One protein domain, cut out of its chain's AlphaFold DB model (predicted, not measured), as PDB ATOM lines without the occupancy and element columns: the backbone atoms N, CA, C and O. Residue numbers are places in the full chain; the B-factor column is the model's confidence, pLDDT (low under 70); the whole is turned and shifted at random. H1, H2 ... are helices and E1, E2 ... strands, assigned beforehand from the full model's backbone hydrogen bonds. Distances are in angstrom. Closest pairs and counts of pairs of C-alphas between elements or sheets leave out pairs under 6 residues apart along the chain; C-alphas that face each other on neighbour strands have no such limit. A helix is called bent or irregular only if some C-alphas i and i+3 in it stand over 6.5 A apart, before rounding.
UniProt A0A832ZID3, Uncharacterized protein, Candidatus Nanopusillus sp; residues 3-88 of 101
ATOM      1  N   ILE A   3     117.032  72.325 108.546       95.88
ATOM      2  CA  ILE A   3     117.714  71.730 107.398       95.88
ATOM      3  C   ILE A   3     118.929  72.592 107.067       95.88
ATOM      4  O   ILE A   3     118.806  73.704 106.558       95.88
ATOM      5  N   LYS A   4     120.119  72.062 107.361       96.94
ATOM      6  CA  LYS A   4     121.400  72.706 107.047       96.94
ATOM      7  C   LYS A   4     121.760  72.454 105.587       96.94
ATOM      8  O   LYS A   4     121.725  71.314 105.132       96.94
ATOM      9  N   ILE A   5     122.118  73.501 104.865       97.31
ATOM     10  CA  ILE A   5     122.427  73.463 103.440       97.31
ATOM     11  C   ILE A   5     123.775  74.145 103.249       97.31
ATOM     12  O   ILE A   5     123.992  75.251 103.738       97.31
ATOM     13  N   GLU A   6     124.674  73.483 102.533       96.75
ATOM     14  CA  GLU A   6     125.998  74.008 102.224       96.75
ATOM     15  C   GLU A   6     126.099  74.256 100.723       96.75
ATOM     16  O   GLU A   6     125.884  73.350  99.916       96.75
ATOM     17  N   ILE A   7     126.367  75.505 100.357       96.56
ATOM     18  CA  ILE A   7     126.549  75.991  98.996       96.56
ATOM     19  C   ILE A   7     128.032  75.856  98.662       96.56
ATOM     20  O   ILE A   7     128.830  76.726  98.998       96.56
ATOM     21  N   LEU A   8     128.388  74.743  98.022       94.00
ATOM     22  CA  LEU A   8     129.778  74.349  97.766       94.00
ATOM     23  C   LEU A   8     130.382  75.014  96.528       94.00
ATOM     24  O   LEU A   8     131.597  75.094  96.393       94.00
ATOM     25  N   ARG A   9     129.536  75.456  95.596       93.31
ATOM     26  CA  ARG A   9     129.961  76.106  94.354       93.31
ATOM     27  C   ARG A   9     129.471  77.547  94.327       93.31
ATOM     28  O   ARG A   9     128.321  77.768  94.714       93.31
ATOM     29  N   PRO A  10     130.269  78.491  93.803       95.50
ATOM     30  CA  PRO A  10     129.818  79.859  93.631       95.50
ATOM     31  C   PRO A  10     128.513  79.902  92.830       95.50
ATOM     32  O   PRO A  10     128.406  79.316  91.745       95.50
ATOM     33  N   VAL A  11     127.513  80.605  93.357       96.12
ATOM     34  CA  VAL A  11     126.232  80.864  92.684       96.12
ATOM     35  C   VAL A  11     125.809  82.311  92.883       96.12
ATOM     36  O   VAL A  11     126.004  82.873  93.954       96.12
ATOM     37  N   ASN A  12     125.197  82.919  91.869       96.12
ATOM     38  CA  ASN A  12     124.527  84.204  92.049       96.12
ATOM     39  C   ASN A  12     123.251  83.980  92.894       96.12
ATOM     40  O   ASN A  12     122.397  83.204  92.449       96.12
ATOM     41  N   PRO A  13     123.102  84.630  94.068       96.62
ATOM     42  CA  PRO A  13     121.969  84.417  94.971       96.62
ATOM     43  C   PRO A  13     120.617  84.872  94.395       96.62
ATOM     44  O   PRO A  13     119.589  84.293  94.736       96.62
ATOM     45  N   ALA A  14     120.603  85.843  93.480       94.75
ATOM     46  CA  ALA A  14     119.406  86.274  92.752       94.75
ATOM     47  C   ALA A  14     119.119  85.416  91.501       94.75
ATOM     48  O   ALA A  14     118.078  85.551  90.859       94.75
ATOM     49  N   GLY A  15     120.035  84.513  91.139       94.31
ATOM     50  CA  GLY A  15     119.931  83.671  89.954       94.31
ATOM     51  C   GLY A  15     119.161  82.366  90.172       94.31
ATOM     52  O   GLY A  15     119.119  81.789  91.259       94.31
ATOM     53  N   ILE A  16     118.634  81.807  89.075       94.44
ATOM     54  CA  ILE A  16     117.943  80.505  89.081       94.44
ATOM     55  C   ILE A  16     118.830  79.360  89.596       94.44
ATOM     56  O   ILE A  16     118.327  78.394  90.169       94.44
ATOM     57  N   SER A  17     120.150  79.464  89.420       93.50
ATOM     58  CA  SER A  17     121.115  78.475  89.904       93.50
ATOM     59  C   SER A  17     121.112  78.361  91.426       93.50
ATOM     60  O   SER A  17     121.167  77.243  91.932       93.50
ATOM     61  N   PHE A  18     120.986  79.479  92.150       96.50
ATOM     62  CA  PHE A  18     120.860  79.465  93.607       96.50
ATOM     63  C   PHE A  18     119.578  78.749  94.028       96.50
ATOM     64  O   PHE A  18     119.633  77.800  94.804       96.50
ATOM     65  N   ILE A  19     118.439  79.114  93.428       95.50
ATOM     66  CA  ILE A  19     117.150  78.473  93.716       95.50
ATOM     67  C   ILE A  19     117.244  76.962  93.480       95.50
ATOM     68  O   ILE A  19     116.912  76.186  94.371       95.50
ATOM     69  N   ARG A  20     117.746  76.529  92.315       95.31
ATOM     70  CA  ARG A  20     117.910  75.103  91.978       95.31
ATOM     71  C   ARG A  20     118.827  74.373  92.954       95.31
ATOM     72  O   ARG A  20     118.536  73.233  93.310       95.31
ATOM     73  N   TYR A  21     119.905  75.019  93.390       95.50
ATOM     74  CA  TYR A  21     120.839  74.442  94.347       95.50
ATOM     75  C   TYR A  21     120.163  74.188  95.701       95.50
ATOM     76  O   TYR A  21     120.186  73.065  96.205       95.50
ATOM     77  N   VAL A  22     119.496  75.207  96.255       96.69
ATOM     78  CA  VAL A  22     118.760  75.094  97.526       96.69
ATOM     79  C   VAL A  22     117.643  74.053  97.401       96.69
ATOM     80  O   VAL A  22     117.478  73.220  98.289       96.69
ATOM     81  N   TYR A  23     116.936  74.025  96.268       96.38
ATOM     82  CA  TYR A  23     115.936  73.003  95.949       96.38
ATOM     83  C   TYR A  23     116.499  71.584  96.013       96.38
ATOM     84  O   TYR A  23     115.919  70.731  96.680       96.38
ATOM     85  N   GLY A  24     117.618  71.329  95.332       95.38
ATOM     86  CA  GLY A  24     118.260  70.017  95.330       95.38
ATOM     87  C   GLY A  24     118.677  69.591  96.736       95.38
ATOM     88  O   GLY A  24     118.392  68.469  97.151       95.38
ATOM     89  N   ALA A  25     119.272  70.511  97.500       95.50
ATOM     90  CA  ALA A  25     119.708  70.246  98.867       95.50
ATOM     91  C   ALA A  25     118.542  69.937  99.820       95.50
ATOM     92  O   ALA A  25     118.645  69.032 100.650       95.50
ATOM     93  N   VAL A  26     117.420  70.654  99.696       96.00
ATOM     94  CA  VAL A  26     116.216  70.404 100.503       96.00
ATOM     95  C   VAL A  26     115.541  69.106 100.078       96.00
ATOM     96  O   VAL A  26     115.241  68.281 100.936       96.00
ATOM     97  N   ALA A  27     115.360  68.873  98.777       95.25
ATOM     98  CA  ALA A  27     114.714  67.665  98.264       95.25
ATOM     99  C   ALA A  27     115.464  66.382  98.656       95.25
ATOM    100  O   ALA A  27     114.827  65.373  98.950       95.25
ATOM    101  N   ALA A  28     116.800  66.431  98.700       94.56
ATOM    102  CA  ALA A  28     117.633  65.309  99.131       94.56
ATOM    103  C   ALA A  28     117.471  64.968 100.623       94.56
ATOM    104  O   ALA A  28     117.694  63.826 101.014       94.56
ATOM    105  N   ARG A  29     117.090  65.942 101.461       93.88
ATOM    106  CA  ARG A  29     116.928  65.762 102.914       93.88
ATOM    107  C   ARG A  29     115.482  65.499 103.317       93.88
ATOM    108  O   ARG A  29     115.228  64.664 104.175       93.88
ATOM    109  N   ASN A  30     114.539  66.220 102.719       92.94
ATOM    110  CA  ASN A  30     113.112  66.037 102.935       92.94
ATOM    111  C   ASN A  30     112.321  66.503 101.706       92.94
ATOM    112  O   ASN A  30     111.940  67.668 101.569       92.94
ATOM    113  N   ARG A  31     112.039  65.554 100.814       94.44
ATOM    114  CA  ARG A  31     111.305  65.796  99.569       94.44
ATOM    115  C   ARG A  31     109.870  66.294  99.785       94.44
ATOM    116  O   ARG A  31     109.390  67.081  98.971       94.44
ATOM    117  N   LYS A  32     109.227  65.926 100.902       94.06
ATOM    118  CA  LYS A  32     107.839  66.316 101.212       94.06
ATOM    119  C   LYS A  32     107.659  67.829 101.302       94.06
ATOM    120  O   LYS A  32     106.600  68.335 100.955       94.06
ATOM    121  N   ILE A  33     108.702  68.564 101.695       95.25
ATOM    122  CA  ILE A  33     108.678  70.035 101.728       95.25
ATOM    123  C   ILE A  33     108.401  70.592 100.330       95.25
ATOM    124  O   ILE A  33     107.595  71.502 100.163       95.25
ATOM    125  N   ILE A  34     109.050  70.022  99.314       95.69
ATOM    126  CA  ILE A  34     108.888  70.457  97.928       95.69
ATOM    127  C   ILE A  34     107.536  70.023  97.370       95.69
ATOM    128  O   ILE A  34     106.930  70.767  96.609       95.69
ATOM    129  N   GLU A  35     107.065  68.834  97.734       95.50
ATOM    130  CA  GLU A  35     105.798  68.287  97.242       95.50
ATOM    131  C   GLU A  35     104.590  69.026  97.833       95.50
ATOM    132  O   GLU A  35     103.675  69.380  97.093       95.50
ATOM    133  N   ASN A  36     104.631  69.347  99.129       97.12
ATOM    134  CA  ASN A  36     103.502  69.937  99.851       97.12
ATOM    135  C   ASN A  36     103.543  71.473  99.901       97.12
ATOM    136  O   ASN A  36     102.495  72.111  99.885       97.12
ATOM    137  N   TYR A  37     104.736  72.078  99.936       97.19
ATOM    138  CA  TYR A  37     104.920  73.519 100.179       97.19
ATOM    139  C   TYR A  37     105.769  74.202  99.100       97.19
ATOM    140  O   TYR A  37     106.491  75.169  99.364       97.19
ATOM    141  N   LYS A  38     105.704  73.708  97.855       96.00
ATOM    142  CA  LYS A  38     106.487  74.223  96.716       96.00
ATOM    143  C   LYS A  38     106.430  75.747  96.594       96.00
ATOM    144  O   LYS A  38     107.446  76.400  96.339       96.00
ATOM    145  N   ARG A  39     105.232  76.324  96.721       96.81
ATOM    146  CA  ARG A  39     104.988  77.753  96.486       96.81
ATOM    147  C   ARG A  39     105.637  78.605  97.574       96.81
ATOM    148  O   ARG A  39     106.354  79.555  97.262       96.81
ATOM    149  N   GLU A  40     105.408  78.249  98.828       97.19
ATOM    150  CA  GLU A  40     105.942  78.891 100.024       97.19
ATOM    151  C   GLU A  40     107.464  78.798 100.033       97.19
ATOM    152  O   GLU A  40     108.147  79.812 100.175       97.19
ATOM    153  N   PHE A  41     107.996  77.600  99.781       97.31
ATOM    154  CA  PHE A  41     109.428  77.351  99.722       97.31
ATOM    155  C   PHE A  41     110.114  78.160  98.616       97.31
ATOM    156  O   PHE A  41     111.148  78.785  98.861       97.31
ATOM    157  N   THR A  42     109.521  78.218  97.416       96.56
ATOM    158  CA  THR A  42     110.036  79.059  96.321       96.56
ATOM    159  C   THR A  42     110.055  80.522  96.734       96.56
ATOM    160  O   THR A  42     111.088  81.174  96.634       96.56
ATOM    161  N   LYS A  43     108.927  81.035  97.239       97.56
ATOM    162  CA  LYS A  43     108.795  82.439  97.640       97.56
ATOM    163  C   LYS A  43     109.820  82.811  98.712       97.56
ATOM    164  O   LYS A  43     110.430  83.874  98.616       97.56
ATOM    165  N   LEU A  44     110.010  81.949  99.707       98.00
ATOM    166  CA  LEU A  44     110.970  82.155 100.787       98.00
ATOM    167  C   LEU A  44     112.412  82.140 100.266       98.00
ATOM    168  O   LEU A  44     113.165  83.071 100.538       98.00
ATOM    169  N   THR A  45     112.771  81.137  99.461       97.69
ATOM    170  CA  THR A  45     114.117  80.995  98.881       97.69
ATOM    171  C   THR A  45     114.463  82.167  97.964       97.69
ATOM    172  O   THR A  45     115.551  82.724  98.064       97.69
ATOM    173  N   THR A  46     113.530  82.593  97.108       98.00
ATOM    174  CA  THR A  46     113.719  83.752  96.224       98.00
ATOM    175  C   THR A  46     113.906  85.040  97.023       98.00
ATOM    176  O   THR A  46     114.843  85.787  96.761       98.00
ATOM    177  N   ARG A  47     113.061  85.292  98.034       98.06
ATOM    178  CA  ARG A  47     113.206  86.475  98.901       98.06
ATOM    179  C   ARG A  47     114.533  86.484  99.646       98.06
ATOM    180  O   ARG A  47     115.132  87.539  99.796       98.06
ATOM    181  N   PHE A  48     114.992  85.324 100.095       98.31
ATOM    182  CA  PHE A  48     116.288  85.200 100.743       98.31
ATOM    183  C   PHE A  48     117.447  85.477  99.785       98.31
ATOM    184  O   PHE A  48     118.346  86.226 100.145       98.31
ATOM    185  N   GLY A  49     117.385  84.958  98.556       97.75
ATOM    186  CA  GLY A  49     118.353  85.274  97.505       97.75
ATOM    187  C   GLY A  49     118.467  86.779  97.245       97.75
ATOM    188  O   GLY A  49     119.567  87.326  97.281       97.75
ATOM    189  N   TYR A  50     117.332  87.469  97.094       97.94
ATOM    190  CA  TYR A  50     117.307  88.929  96.949       97.94
ATOM    191  C   TYR A  50     117.825  89.650  98.190       97.94
ATOM    192  O   TYR A  50     118.597  90.592  98.069       97.94
ATOM    193  N   ARG A  51     117.477  89.177  99.391       98.12
ATOM    194  CA  ARG A  51     117.982  89.778 100.627       98.12
ATOM    195  C   ARG A  51     119.499  89.645 100.758       98.12
ATOM    196  O   ARG A  51     120.134  90.553 101.282       98.12
ATOM    197  N   ILE A  52     120.084  88.539 100.297       97.69
ATOM    198  CA  ILE A  52     121.542  88.405 100.229       97.69
ATOM    199  C   ILE A  52     122.109  89.421  99.233       97.69
ATOM    200  O   ILE A  52     123.053  90.124  99.580       97.69
ATOM    201  N   GLU A  53     121.530  89.529  98.033       96.44
ATOM    202  CA  GLU A  53     121.978  90.485  97.011       96.44
ATOM    203  C   GLU A  53     121.917  91.941  97.502       96.44
ATOM    204  O   GLU A  53     122.868  92.689  97.294       96.44
ATOM    205  N   GLU A  54     120.867  92.328  98.230       97.00
ATOM    206  CA  GLU A  54     120.752  93.648  98.869       97.00
ATOM    207  C   GLU A  54     121.903  93.942  99.843       97.00
ATOM    208  O   GLU A  54     122.317  95.092  99.974       97.00
ATOM    209  N   VAL A  55     122.413  92.921 100.541       96.50
ATOM    210  CA  VAL A  55     123.500  93.072 101.520       96.50
ATOM    211  C   VAL A  55     124.869  93.084 100.845       96.50
ATOM    212  O   VAL A  55     125.727  93.874 101.235       96.50
ATOM    213  N   ILE A  56     125.104  92.212  99.859       94.75
ATOM    214  CA  ILE A  56     126.442  92.027  99.273       94.75
ATOM    215  C   ILE A  56     126.681  92.865  98.012       94.75
ATOM    216  O   ILE A  56     127.836  93.084  97.647       94.75
ATOM    217  N   GLY A  57     125.621  93.338  97.358       93.12
ATOM    218  CA  GLY A  57     125.657  94.001  96.056       93.12
ATOM    219  C   GLY A  57     125.361  93.052  94.888       93.12
ATOM    220  O   GLY A  57     125.565  91.839  94.963       93.12
ATOM    221  N   SER A  58     124.880  93.622  93.783       91.88
ATOM    222  CA  SER A  58     124.471  92.872  92.595       91.88
ATOM    223  C   SER A  58     125.648  92.259  91.833       91.88
ATOM    224  O   SER A  58     126.784  92.731  91.885       91.88
ATOM    225  N   GLY A  59     125.370  91.174  91.107       89.19
ATOM    226  CA  GLY A  59     126.349  90.523  90.226       89.19
ATOM    227  C   GLY A  59     127.431  89.705  90.938       89.19
ATOM    228  O   GLY A  59     128.292  89.134  90.267       89.19
ATOM    229  N   LYS A  60     127.380  89.600  92.269       93.94
ATOM    230  CA  LYS A  60     128.308  88.783  93.057       93.94
ATOM    231  C   LYS A  60     127.861  87.329  93.125       93.94
ATOM    232  O   LYS A  60     126.680  87.006  92.978       93.94
ATOM    233  N   MET A  61     128.817  86.436  93.355       96.19
ATOM    234  CA  MET A  61     128.546  85.019  93.592       96.19
ATOM    235  C   MET A  61     128.828  84.672  95.053       96.19
ATOM    236  O   MET A  61     129.638  85.331  95.699       96.19
ATOM    237  N   ILE A  62     128.162  83.644  95.575       97.25
ATOM    238  CA  ILE A  62     128.319  83.204  96.961       97.25
ATOM    239  C   ILE A  62     128.571  81.702  97.084       97.25
ATOM    240  O   ILE A  62     128.037  80.907  96.306       97.25
ATOM    241  N   THR A  63     129.326  81.334  98.114       97.94
ATOM    242  CA  THR A  63     129.312  80.017  98.775       97.94
ATOM    243  C   THR A  63     128.929  80.215 100.241       97.94
ATOM    244  O   THR A  63     128.784  81.348 100.708       97.94
ATOM    245  N   GLY A  64     128.720  79.126 100.979       96.94
ATOM    246  CA  GLY A  64     128.539  79.196 102.429       96.94
ATOM    247  C   GLY A  64     127.444  78.288 102.968       96.94
ATOM    248  O   GLY A  64     126.975  77.368 102.298       96.94
ATOM    249  N   LYS A  65     127.032  78.540 104.208       98.00
ATOM    250  CA  LYS A  65     126.116  77.684 104.967       98.00
ATOM    251  C   LYS A  65     124.829  78.431 105.268       98.00
ATOM    252  O   LYS A  65     124.840  79.482 105.910       98.00
ATOM    253  N   ILE A  66     123.710  77.851 104.859       97.88
ATOM    254  CA  ILE A  66     122.367  78.376 105.106       97.88
ATOM    255  C   ILE A  66     121.534  77.337 105.856       97.88
ATOM    256  O   ILE A  66     121.807  76.135 105.808       97.88
ATOM    257  N   VAL A  67     120.514  77.794 106.568       98.25
ATOM    258  CA  VAL A  67     119.601  76.940 107.325       98.25
ATOM    259  C   VAL A  67     118.174  77.290 106.951       98.25
ATOM    260  O   VAL A  67     117.797  78.458 106.984       98.25
ATOM    261  N   LEU A  68     117.394  76.268 106.606       98.25
ATOM    262  CA  LEU A  68     115.946  76.343 106.457       98.25
ATOM    263  C   LEU A  68     115.289  75.788 107.724       98.25
ATOM    264  O   LEU A  68     115.496  74.627 108.075       98.25
ATOM    265  N   GLU A  69     114.484  76.606 108.386       97.81
ATOM    266  CA  GLU A  69     113.612  76.201 109.485       97.81
ATOM    267  C   GLU A  69     112.223  75.848 108.946       97.81
ATOM    268  O   GLU A  69     111.636  76.597 108.155       97.81
ATOM    269  N   THR A  70     111.682  74.721 109.404       96.62
ATOM    270  CA  THR A  70     110.321  74.274 109.088       96.62
ATOM    271  C   THR A  70     109.515  73.951 110.338       96.62
ATOM    272  O   THR A  70     110.084  73.607 111.379       96.62
ATOM    273  N   GLU A  71     108.190  73.975 110.218       95.69
ATOM    274  CA  GLU A  71     107.279  73.333 111.173       95.69
ATOM    275  C   GLU A  71     107.453  71.799 111.123       95.69
ATOM    276  O   GLU A  71     108.222  71.266 110.308       95.69
ATOM    277  N   GLU A  72     106.785  71.080 112.027       91.56
ATOM    278  CA  GLU A  72     106.830  69.609 112.088       91.56
ATOM    279  C   GLU A  72     106.232  68.948 110.839       91.56
ATOM    280  O   GLU A  72     106.719  67.909 110.396       91.56
ATOM    281  N   ASP A  73     105.231  69.583 110.227       91.50
ATOM    282  CA  ASP A  73     104.591  69.137 108.985       91.50
ATOM    283  C   ASP A  73     105.459  69.384 107.728       91.50
ATOM    284  O   ASP A  73     105.151  68.890 106.641       91.50
ATOM    285  N   GLY A  74     106.577  70.107 107.874       92.38
ATOM    286  CA  GLY A  74     107.495  70.473 106.797       92.38
ATOM    287  C   GLY A  74     107.243  71.849 106.176       92.38
ATOM    288  O   GLY A  74     107.968  72.228 105.253       92.38
ATOM    289  N   LYS A  75     106.276  72.628 106.670       96.12
ATOM    290  CA  LYS A  75     106.020  73.981 106.172       96.12
ATOM    291  C   LYS A  75     107.227  74.892 106.425       96.12
ATOM    292  O   LYS A  75     107.675  75.004 107.567       96.12
ATOM    293  N   PRO A  76     107.775  75.568 105.400       96.69
ATOM    294  CA  PRO A  76     108.932  76.441 105.566       96.69
ATOM    295  C   PRO A  76     108.549  77.732 106.304       96.69
ATOM    296  O   PRO A  76     107.644  78.449 105.879       96.69
ATOM    297  N   ILE A  77     109.268  78.043 107.385       97.38
ATOM    298  CA  ILE A  77     109.021  79.217 108.240       97.38
ATOM    299  C   ILE A  77     110.023  80.326 107.927       97.38
ATOM    300  O   ILE A  77     109.659  81.484 107.723       97.38
ATOM    301  N   LYS A  78     111.309  79.968 107.903       97.75
ATOM    302  CA  LYS A  78     112.418  80.918 107.870       97.75
ATOM    303  C   LYS A  78     113.619  80.294 107.186       97.75
ATOM    304  O   LYS A  78     113.849  79.094 107.270       97.75
ATOM    305  N   ILE A  79     114.403  81.127 106.522       98.25
ATOM    306  CA  ILE A  79     115.708  80.753 105.993       98.25
ATOM    307  C   ILE A  79     116.707  81.841 106.378       98.25
ATOM    308  O   ILE A  79     116.370  83.027 106.360       98.25
ATOM    309  N   TYR A  80     117.906  81.446 106.787       98.31
ATOM    310  CA  TYR A  80     118.955  82.378 107.194       98.31
ATOM    311  C   TYR A  80     120.339  81.809 106.887       98.31
ATOM    312  O   TYR A  80     120.522  80.595 106.792       98.31
ATOM    313  N   SER A  81     121.327  82.682 106.713       97.44
ATOM    314  CA  SER A  81     122.725  82.284 106.577       97.44
ATOM    315  C   SER A  81     123.391  82.158 107.944       97.44
ATOM    316  O   SER A  81     123.150  82.956 108.847       97.44
ATOM    317  N   LYS A  82     124.254  81.154 108.084       97.44
ATOM    318  CA  LYS A  82     125.251  81.080 109.160       97.44
ATOM    319  C   LYS A  82     126.586  81.658 108.712       97.44
ATOM    320  O   LYS A  82     127.276  82.279 109.506       97.44
ATOM    321  N   GLU A  83     126.922  81.454 107.444       96.88
ATOM    322  CA  GLU A  83     128.183  81.868 106.839       96.88
ATOM    323  C   GLU A  83     127.945  82.121 105.351       96.88
ATOM    324  O   GLU A  83     127.240  81.342 104.703       96.88
ATOM    325  N   ILE A  84     128.501  83.209 104.820       97.19
ATOM    326  CA  ILE A  84     128.503  83.524 103.390       97.19
ATOM    327  C   ILE A  84     129.907  83.987 103.026       97.19
ATOM    328  O   ILE A  84     130.420  84.932 103.622       97.19
ATOM    329  N   GLU A  85     130.484  83.356 102.014       97.62
ATOM    330  CA  GLU A  85     131.699  83.815 101.351       97.62
ATOM    331  C   GLU A  85     131.317  84.446 100.015       97.62
ATOM    332  O   GLU A  85     130.485  83.912  99.274       97.62
ATOM    333  N   ILE A  86     131.916  85.593  99.715       97.19
ATOM    334  CA  ILE A  86     131.613  86.377  98.520       97.19
ATOM    335  C   ILE A  86     132.727  86.162  97.501       97.19
ATOM    336  O   ILE A  86     133.904  86.337  97.801       97.19
ATOM    337  N   TRP A  87     132.330  85.820  96.282       95.31
ATOM    338  CA  TRP A  87     133.214  85.626  95.144       95.31
ATOM    339  C   TRP A  87     133.049  86.785  94.173       95.31
ATOM    340  O   TRP A  87     131.945  87.054  93.682       95.31
ATOM    341  N   GLU A  88     134.166  87.440  93.872       88.00
ATOM    342  CA  GLU A  88     134.237  88.549  92.928       88.00
ATOM    343  C   GLU A  88     135.144  88.189  91.742       88.00
ATOM    344  O   GLU A  88     136.141  87.475  91.901       88.00
TER     345      GLU A  88
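What this domain is: This is residues 3 to 88 of the 101 residues of an uncharacterized protein of Candidatus Nanopusillus sp (UniProt A0A832ZID3). A twisted sheet of three strands and a hairpin of two helices together surround a narrow interior: H1 lies over E1 and E2, and the long H2 runs beside the sheet near E3. The three strands bend along their length, and a loop at residues 71 to 75 reaches out at one end of the long axis. The 86 printed residues hold two named helices and three named strands in the order E1, H1, H2, E2, E3; the sheet runs E1, E2, E3 and is antiparallel, and the class is mixed, helices and strands. The whole is compact, with a radius of gyration of the C-alphas of 12.1 A, and elongated in outline, spanning 38 by 20 by 20 A.

How they stand to each other: E1, residues 3 to 11, is an edge strand and the antiparallel neighbour of E2, residues 61 to 70; N 5 and O 66 are within hydrogen-bond range at 2.8 A, as are N 62 and O 11 at 2.8 A. H1, residues 16 to 29, is on the sheet over E1 and E2, at a height over the sheet of 8.8 A. On the local plane its line stands at 33 degrees to E1, slantwise to the strands. Its closest C-alphas to E1 are those of Phe 18 and Val 11, 5.6 A apart. H1 and H2, residues 31 to 56, form a helical hairpin: they touch, closest at the C-alphas of Ala 27 and Ile 34, 6.5 A apart, and run opposite ways at a steep tilt of 43 degrees. H2 is on the sheet too, but stands at the sheet's level, with a height over the sheet of 2.1 A. The arrangement is two layers, helices on one face of a sheet. H2 and E3, residues 76 to 87, come closest at the C-alphas of Phe 41 and Pro 76, 5.9 A. E2 and E3 form an antiparallel hairpin, with N 65 and O 83 within hydrogen-bond range at 2.9 A. Of the O i to N i+4 pairs, 9 of 10 in H1 and 20 of 22 in H2 are within hydrogen-bond range.

Where its parts are: E1 begins at C-alpha 3 (117.714, 71.730, 107.398), measures 19.3 A and bends by 74 degrees at residue 8. H1 measures 20.2 A. H2 measures 30.3 A and is irregular, with C-alphas 36 and 39 8.6 A apart and a kink of 102 degrees near residue 38. E2 measures 26.2 A. E3 measures 28.0 A and ends at C-alpha 87 (133.214, 85.626, 95.144).

The domain as a whole: The two C-alphas farthest apart, those of Asp 73 and Glu 88, are 38.9 A apart. The printed part has no cut, and its four links are tight. Mean pLDDT of the printed part is 96.0, and no printed residue is under 70.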